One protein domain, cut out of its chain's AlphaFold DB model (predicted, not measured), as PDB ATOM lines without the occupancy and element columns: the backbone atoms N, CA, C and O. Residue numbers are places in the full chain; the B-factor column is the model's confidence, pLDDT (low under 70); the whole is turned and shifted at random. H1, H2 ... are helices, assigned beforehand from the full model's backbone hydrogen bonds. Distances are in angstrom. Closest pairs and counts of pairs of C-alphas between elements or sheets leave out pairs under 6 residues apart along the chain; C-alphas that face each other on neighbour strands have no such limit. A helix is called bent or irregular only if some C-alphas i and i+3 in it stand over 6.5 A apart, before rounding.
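This is residues 2 to 52 of the 155 residues of an uncharacterized protein of Nocardia arthritidis (UniProt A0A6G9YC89). A small compact group of three helices: the long H3 has the shorter H1 side by side with it, running the opposite way, while H2 lies crosswise to both and packs on H3. The last residues, 47 to 52, of which 47 to 50 belong to H3, stick out from the rest at one end. The printed part has 51 residues with three named helices, in the order H1, H2, H3, and no named strand; its class is all helix. It is compact, with a radius of gyration of the C-alphas of 10.3 A, and the C-alphas span 33 by 22 by 15 A.

H1 runs from Gly 3 to Glu 11, and its C-alpha 3 stands at (-44.044, 23.543, -21.150). H2 holds residues 18 to 27 and measures 14.0 A from first to last C-alpha; C-alpha 18 is at (-36.648, 26.781, -21.794). H3, the longest helix, holds residues 33 to 50 and measures 25.5 A, ending with C-alpha 50 at (-33.094, 15.357, -33.314). H3 is irregular, with C-alphas 34 and 37 8.2 A apart, and it has a kink of 26 degrees near residue 40.

H3 touches H1 with residues 35 to 42 alone. Their closest C-alphas are those of Leu 5 and Cys 38, 6.7 A apart, and their lines stand at a shallow tilt of 1 degrees, opposite ways; the line of H3 is a rough one. H1 and H2 only just touch, with 3 pairs of C-alphas within 8 A. The closest C-alphas of that pair are those of Asp 6 and Gly 18, 5.3 A apart, and the lines are about perpendicular, at 81 degrees. H3 touches H2 with residues 38 to 43 alone. Here the closest C-alphas are those of Leu 22 and Ala 42, 5.9 A apart, and the lines are about perpendicular, at 82 degrees. The helix packing is mostly crossed, but only just: 1 of the 3 pairs is at a shallow tilt. In H1 and H2 every O i to N i+4 pair is within hydrogen-bond range; in H3 it is 12 of 14.

The two C-alphas farthest apart are those of Gly 13 and Cys 52, at 32.8 A, while those of Phe 2 and Cys 52, the first and last printed, are 19.6 A apart. The printed part has no cut. The link from H1 to H2 is short, with 6 residues, and the link from H2 to H3 is tight, with 5. The mean pLDDT of the printed part is 90.9, and residue 2 is the one printed residue under 70.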
ATOM      1  N   PHE A   2     -41.913  23.642 -24.868       69.44
ATOM      2  CA  PHE A   2     -41.096  23.826 -23.644       69.44
ATOM      3  C   PHE A   2     -41.863  23.747 -22.312       69.44
ATOM      4  O   PHE A   2     -41.267  23.936 -21.262       69.44
ATOM      5  N   GLY A   3     -43.168  23.446 -22.330       74.19
ATOM      6  CA  GLY A   3     -44.044  23.543 -21.150       74.19
ATOM      7  C   GLY A   3     -43.521  22.860 -19.875       74.19
ATOM      8  O   GLY A   3     -43.548  23.502 -18.826       74.19
ATOM      9  N   PRO A   4     -43.010  21.613 -19.938       79.75
ATOM     10  CA  PRO A   4     -42.421  20.945 -18.775       79.75
ATOM     11  C   PRO A   4     -41.136  21.620 -18.265       79.75
ATOM     12  O   PRO A   4     -40.994  21.840 -17.065       79.75
ATOM     13  N   LEU A   5     -40.237  22.023 -19.169       87.75
ATOM     14  CA  LEU A   5     -38.982  22.703 -18.823       87.75
ATOM     15  C   LEU A   5     -39.237  24.106 -18.243       87.75
ATOM     16  O   LEU A   5     -38.645  24.475 -17.234       87.75
ATOM     17  N   ASP A   6     -40.177  24.858 -18.818       88.75
ATOM     18  CA  ASP A   6     -40.627  26.154 -18.291       88.75
ATOM     19  C   ASP A   6     -41.325  26.013 -16.927       88.75
ATOM     20  O   ASP A   6     -41.341  26.949 -16.127       88.75
ATOM     21  N   GLY A   7     -41.956  24.868 -16.652       87.69
ATOM     22  CA  GLY A   7     -42.475  24.529 -15.326       87.69
ATOM     23  C   GLY A   7     -41.344  24.396 -14.311       87.69
ATOM     24  O   GLY A   7     -41.325  25.121 -13.318       87.69
ATOM     25  N   LEU A   8     -40.356  23.556 -14.624       87.12
ATOM     26  CA  LEU A   8     -39.204  23.300 -13.759       87.12
ATOM     27  C   LEU A   8     -38.388  24.573 -13.477       87.12
ATOM     28  O   LEU A   8     -38.013  24.837 -12.337       87.12
ATOM     29  N   LEU A   9     -38.157  25.404 -14.496       91.50
ATOM     30  CA  LEU A   9     -37.455  26.681 -14.342       91.50
ATOM     31  C   LEU A   9     -38.186  27.632 -13.388       91.50
ATOM     32  O   LEU A   9     -37.547  28.287 -12.562       91.50
ATOM     33  N   ARG A  10     -39.524  27.670 -13.449       91.31
ATOM     34  CA  ARG A  10     -40.348  28.476 -12.536       91.31
ATOM     35  C   ARG A  10     -40.319  27.947 -11.109       91.31
ATOM     36  O   ARG A  10     -40.220  28.747 -10.183       91.31
ATOM     37  N   GLU A  11     -40.361  26.632 -10.920       89.75
ATOM     38  CA  GLU A  11     -40.225  26.009  -9.595       89.75
ATOM     39  C   GLU A  11     -38.872  26.322  -8.946       89.75
ATOM     40  O   GLU A  11     -38.781  26.475  -7.730       89.75
ATOM     41  N   ARG A  12     -37.828  26.493  -9.762       87.62
ATOM     42  CA  ARG A  12     -36.489  26.915  -9.330       87.62
ATOM     43  C   ARG A  12     -36.339  28.434  -9.177       87.62
ATOM     44  O   ARG A  12     -35.252  28.899  -8.854       87.62
ATOM     45  N   GLY A  13     -37.397  29.215  -9.413       88.81
ATOM     46  CA  GLY A  13     -37.366  30.677  -9.326       88.81
ATOM     47  C   GLY A  13     -36.491  31.350 -10.391       88.81
ATOM     48  O   GLY A  13     -36.083  32.496 -10.206       88.81
ATOM     49  N   SER A  14     -36.180  30.654 -11.489       91.06
ATOM     50  CA  SER A  14     -35.342  31.196 -12.556       91.06
ATOM     51  C   SER A  14     -36.106  32.203 -13.415       91.06
ATOM     52  O   SER A  14     -37.292  32.037 -13.701       91.06
ATOM     53  N   ALA A  15     -35.397  33.234 -13.873       92.44
ATOM     54  CA  ALA A  15     -35.886  34.156 -14.897       92.44
ATOM     55  C   ALA A  15     -35.675  33.626 -16.329       92.44
ATOM     56  O   ALA A  15     -36.158  34.243 -17.278       92.44
ATOM     57  N   LEU A  16     -34.936  32.522 -16.497       93.19
ATOM     58  CA  LEU A  16     -34.712  31.906 -17.801       93.19
ATOM     59  C   LEU A  16     -35.960  31.174 -18.291       93.19
ATOM     60  O   LEU A  16     -36.715  30.591 -17.514       93.19
ATOM     61  N   THR A  17     -36.124  31.147 -19.609       94.00
ATOM     62  CA  THR A  17     -37.084  30.280 -20.295       94.00
ATOM     63  C   THR A  17     -36.401  29.013 -20.807       94.00
ATOM     64  O   THR A  17     -35.179  28.969 -20.969       94.00
ATOM     65  N   GLY A  18     -37.175  27.985 -21.154       92.25
ATOM     66  CA  GLY A  18     -36.648  26.781 -21.794       92.25
ATOM     67  C   GLY A  18     -35.922  27.087 -23.106       92.25
ATOM     68  O   GLY A  18     -34.933  26.434 -23.437       92.25
ATOM     69  N   ARG A  19     -36.340  28.144 -23.817       92.31
ATOM     70  CA  ARG A  19     -35.625  28.649 -24.996       92.31
ATOM     71  C   ARG A  19     -34.232  29.167 -24.640       92.31
ATOM     72  O   ARG A  19     -33.299  28.917 -25.397       92.31
ATOM     73  N   ASP A  20     -34.090  29.883 -23.527       94.88
ATOM     74  CA  ASP A  20     -32.796  30.413 -23.091       94.88
ATOM     75  C   ASP A  20     -31.843  29.289 -22.698       94.88
ATOM     76  O   ASP A  20     -30.691  29.305 -23.121       94.88
ATOM     77  N   VAL A  21     -32.343  28.287 -21.969       94.94
ATOM     78  CA  VAL A  21     -31.577  27.092 -21.579       94.94
ATOM     79  C   VAL A  21     -31.088  26.326 -22.809       94.94
ATOM     80  O   VAL A  21     -29.905  26.016 -22.912       94.94
ATOM     81  N   LEU A  22     -31.968  26.073 -23.783       92.75
ATOM     82  CA  LEU A  22     -31.593  25.403 -25.032       92.75
ATOM     83  C   LEU A  22     -30.587  26.214 -25.847       92.75
ATOM     84  O   LEU A  22     -29.641  25.652 -26.388       92.75
ATOM     85  N   ARG A  23     -30.774  27.533 -25.928       93.69
ATOM     86  CA  ARG A  23     -29.834  28.434 -26.604       93.69
ATOM     87  C   ARG A  23     -28.465  28.387 -25.935       93.69
ATOM     88  O   ARG A  23     -27.469  28.274 -26.636       93.69
ATOM     89  N   GLN A  24     -28.415  28.435 -24.605       94.94
ATOM     90  CA  GLN A  24     -27.160  28.346 -23.860       94.94
ATOM     91  C   GLN A  24     -26.451  27.013 -24.110       94.94
ATOM     92  O   GLN A  24     -25.256  27.018 -24.391       94.94
ATOM     93  N   LEU A  25     -27.190  25.899 -24.096       93.12
ATOM     94  CA  LEU A  25     -26.646  24.568 -24.365       93.12
ATOM     95  C   LEU A  25     -26.122  24.430 -25.806       93.12
ATOM     96  O   LEU A  25     -25.000  23.982 -26.013       93.12
ATOM     97  N   LEU A  26     -26.903  24.853 -26.805       91.25
ATOM     98  CA  LEU A  26     -26.543  24.727 -28.225       91.25
ATOM     99  C   LEU A  26     -25.420  25.678 -28.651       91.25
ATOM    100  O   LEU A  26     -24.624  25.340 -29.523       91.25
ATOM    101  N   CYS A  27     -25.374  26.879 -28.075       92.31
ATOM    102  CA  CYS A  27     -24.383  27.895 -28.423       92.31
ATOM    103  C   CYS A  27     -23.141  27.866 -27.516       92.31
ATOM    104  O   CYS A  27     -22.247  28.686 -27.715       92.31
ATOM    105  N   GLY A  28     -23.071  26.950 -26.543       89.44
ATOM    106  CA  GLY A  28     -21.943  26.841 -25.611       89.44
ATOM    107  C   GLY A  28     -21.779  28.070 -24.713       89.44
ATOM    108  O   GLY A  28     -20.662  28.476 -24.403       89.44
ATOM    109  N   GLU A  29     -22.885  28.712 -24.341       93.88
ATOM    110  CA  GLU A  29     -22.851  29.890 -23.475       93.88
ATOM    111  C   GLU A  29     -22.752  29.510 -21.999       93.88
ATOM    112  O   GLU A  29     -22.981  28.367 -21.607       93.88
ATOM    113  N   ALA A  30     -22.457  30.505 -21.158       93.38
ATOM    114  CA  ALA A  30     -22.404  30.322 -19.716       93.38
ATOM    115  C   ALA A  30     -23.734  29.770 -19.176       93.38
ATOM    116  O   ALA A  30     -24.794  30.391 -19.313       93.38
ATOM    117  N   GLN A  31     -23.643  28.604 -18.540       94.94
ATOM    118  CA  GLN A  31     -24.758  27.916 -17.906       94.94
ATOM    119  C   GLN A  31     -24.895  28.357 -16.441       94.94
ATOM    120  O   GLN A  31     -23.904  28.651 -15.770       94.94
ATOM    121  N   GLN A  32     -26.125  28.415 -15.926       93.38
ATOM    122  CA  GLN A  32     -26.368  28.701 -14.512       93.38
ATOM    123  C   GLN A  32     -26.157  27.442 -13.672       93.38
ATOM    124  O   GLN A  32     -26.809  26.425 -13.903       93.38
ATOM    125  N   VAL A  33     -25.280  27.530 -12.670       92.25
ATOM    126  CA  VAL A  33     -24.849  26.366 -11.882       92.25
ATOM    127  C   VAL A  33     -26.021  25.656 -11.196       92.25
ATOM    128  O   VAL A  33     -26.116  24.434 -11.242       92.25
ATOM    129  N   ASP A  34     -26.977  26.419 -10.668       92.94
ATOM    130  CA  ASP A  34     -28.122  25.880  -9.920       92.94
ATOM    131  C   ASP A  34     -29.206  25.241 -10.809       92.94
ATOM    132  O   ASP A  34     -30.218  24.739 -10.314       92.94
ATOM    133  N   LEU A  35     -29.017  25.257 -12.134       95.06
ATOM    134  CA  LEU A  35     -29.978  24.759 -13.116       95.06
ATOM    135  C   LEU A  35     -29.497  23.500 -13.848       95.06
ATOM    136  O   LEU A  35     -30.082  23.156 -14.873       95.06
ATOM    137  N   GLY A  36     -28.492  22.782 -13.329       94.06
ATOM    138  CA  GLY A  36     -27.947  21.565 -13.953       94.06
ATOM    139  C   GLY A  36     -29.023  20.579 -14.431       94.06
ATOM    140  O   GLY A  36     -29.042  20.204 -15.602       94.06
ATOM    141  N   ALA A  37     -30.012  20.274 -13.582       93.44
ATOM    142  CA  ALA A  37     -31.127  19.397 -13.954       93.44
ATOM    143  C   ALA A  37     -31.965  19.948 -15.128       93.44
ATOM    144  O   ALA A  37     -32.415  19.187 -15.982       93.44
ATOM    145  N   CYS A  38     -32.150  21.271 -15.215       95.31
ATOM    146  CA  CYS A  38     -32.863  21.902 -16.331       95.31
ATOM    147  C   CYS A  38     -32.086  21.751 -17.645       95.31
ATOM    148  O   CYS A  38     -32.702  21.484 -18.676       95.31
ATOM    149  N   TYR A  39     -30.755  21.875 -17.619       95.94
ATOM    150  CA  TYR A  39     -29.929  21.605 -18.800       95.94
ATOM    151  C   TYR A  39     -29.953  20.123 -19.185       95.94
ATOM    152  O   TYR A  39     -30.038  19.815 -20.372       95.94
ATOM    153  N   GLY A  40     -29.986  19.211 -18.210       94.75
ATOM    154  CA  GLY A  40     -30.187  17.783 -18.465       94.75
ATOM    155  C   GLY A  40     -31.511  17.493 -19.186       94.75
ATOM    156  O   GLY A  40     -31.530  16.786 -20.193       94.75
ATOM    157  N   TYR A  41     -32.619  18.094 -18.738       94.12
ATOM    158  CA  TYR A  41     -33.912  17.973 -19.430       94.12
ATOM    159  C   TYR A  41     -33.911  18.649 -20.804       94.12
ATOM    160  O   TYR A  41     -34.538  18.149 -21.736       94.12
ATOM    161  N   ALA A  42     -33.213  19.773 -20.955       94.81
ATOM    162  CA  ALA A  42     -33.055  20.422 -22.251       94.81
ATOM    163  C   ALA A  42     -32.293  19.524 -23.239       94.81
ATOM    164  O   ALA A  42     -32.708  19.410 -24.390       94.81
ATOM    165  N   LEU A  43     -31.240  18.836 -22.785       94.12
ATOM    166  CA  LEU A  43     -30.525  17.845 -23.586       94.12
ATOM    167  C   LEU A  43     -31.434  16.672 -23.975       94.12
ATOM    168  O   LEU A  43     -31.451  16.289 -25.141       94.12
ATOM    169  N   HIS A  44     -32.239  16.159 -23.041       92.50
ATOM    170  CA  HIS A  44     -33.233  15.124 -23.338       92.50
ATOM    171  C   HIS A  44     -34.194  15.560 -24.456       92.50
ATOM    172  O   HIS A  44     -34.354  14.841 -25.438       92.50
ATOM    173  N   LEU A  45     -34.750  16.775 -24.373       91.38
ATOM    174  CA  LEU A  45     -35.633  17.324 -25.412       91.38
ATOM    175  C   LEU A  45     -34.935  17.463 -26.775       91.38
ATOM    176  O   LEU A  45     -35.566  17.261 -27.812       91.38
ATOM    177  N   LEU A  46     -33.643  17.808 -26.796       91.12
ATOM    178  CA  LEU A  46     -32.861  17.850 -28.035       91.12
ATOM    179  C   LEU A  46     -32.691  16.455 -28.639       91.12
ATOM    180  O   LEU A  46     -32.854  16.301 -29.848       91.12
ATOM    181  N   CYS A  47     -32.405  15.447 -27.815       91.31
ATOM    182  CA  CYS A  47     -32.302  14.058 -28.256       91.31
ATOM    183  C   CYS A  47     -33.651  13.501 -28.734       91.31
ATOM    184  O   CYS A  47     -33.683  12.803 -29.741       91.31
ATOM    185  N   GLU A  48     -34.766  13.846 -28.086       89.12
ATOM    186  CA  GLU A  48     -36.106  13.467 -28.559       89.12
ATOM    187  C   GLU A  48     -36.446  14.105 -29.911       89.12
ATOM    188  O   GLU A  48     -37.087  13.477 -30.753       89.12
ATOM    189  N   TYR A  49     -36.028  15.355 -30.132       89.75
ATOM    190  CA  TYR A  49     -36.333  16.080 -31.363       89.75
ATOM    191  C   TYR A  49     -35.419  15.698 -32.536       89.75
ATOM    192  O   TYR A  49     -35.885  15.581 -33.669       89.75
ATOM    193  N   GLY A  50     -34.115  15.560 -32.283       86.56
ATOM    194  CA  GLY A  50     -33.094  15.357 -33.314       86.56
ATOM    195  C   GLY A  50     -32.539  13.934 -33.406       86.56
ATOM    196  O   GLY A  50     -31.828  13.628 -34.360       86.56
ATOM    197  N   GLY A  51     -32.823  13.083 -32.420       87.75
ATOM    198  CA  GLY A  51     -32.341  11.709 -32.355       87.75
ATOM    199  C   GLY A  51     -33.313  10.687 -32.939       87.75
ATOM    200  O   GLY A  51     -34.359  11.010 -33.502       87.75
ATOM    201  N   CYS A  52     -32.953   9.414 -32.785       87.50
ATOM    202  CA  CYS A  52     -33.826   8.287 -33.080       87.50
ATOM    203  C   CYS A  52     -34.168   7.583 -31.771       87.50
ATOM    204  O   CYS A  52     -33.319   6.898 -31.206       87.50
TER     205      CYS A  52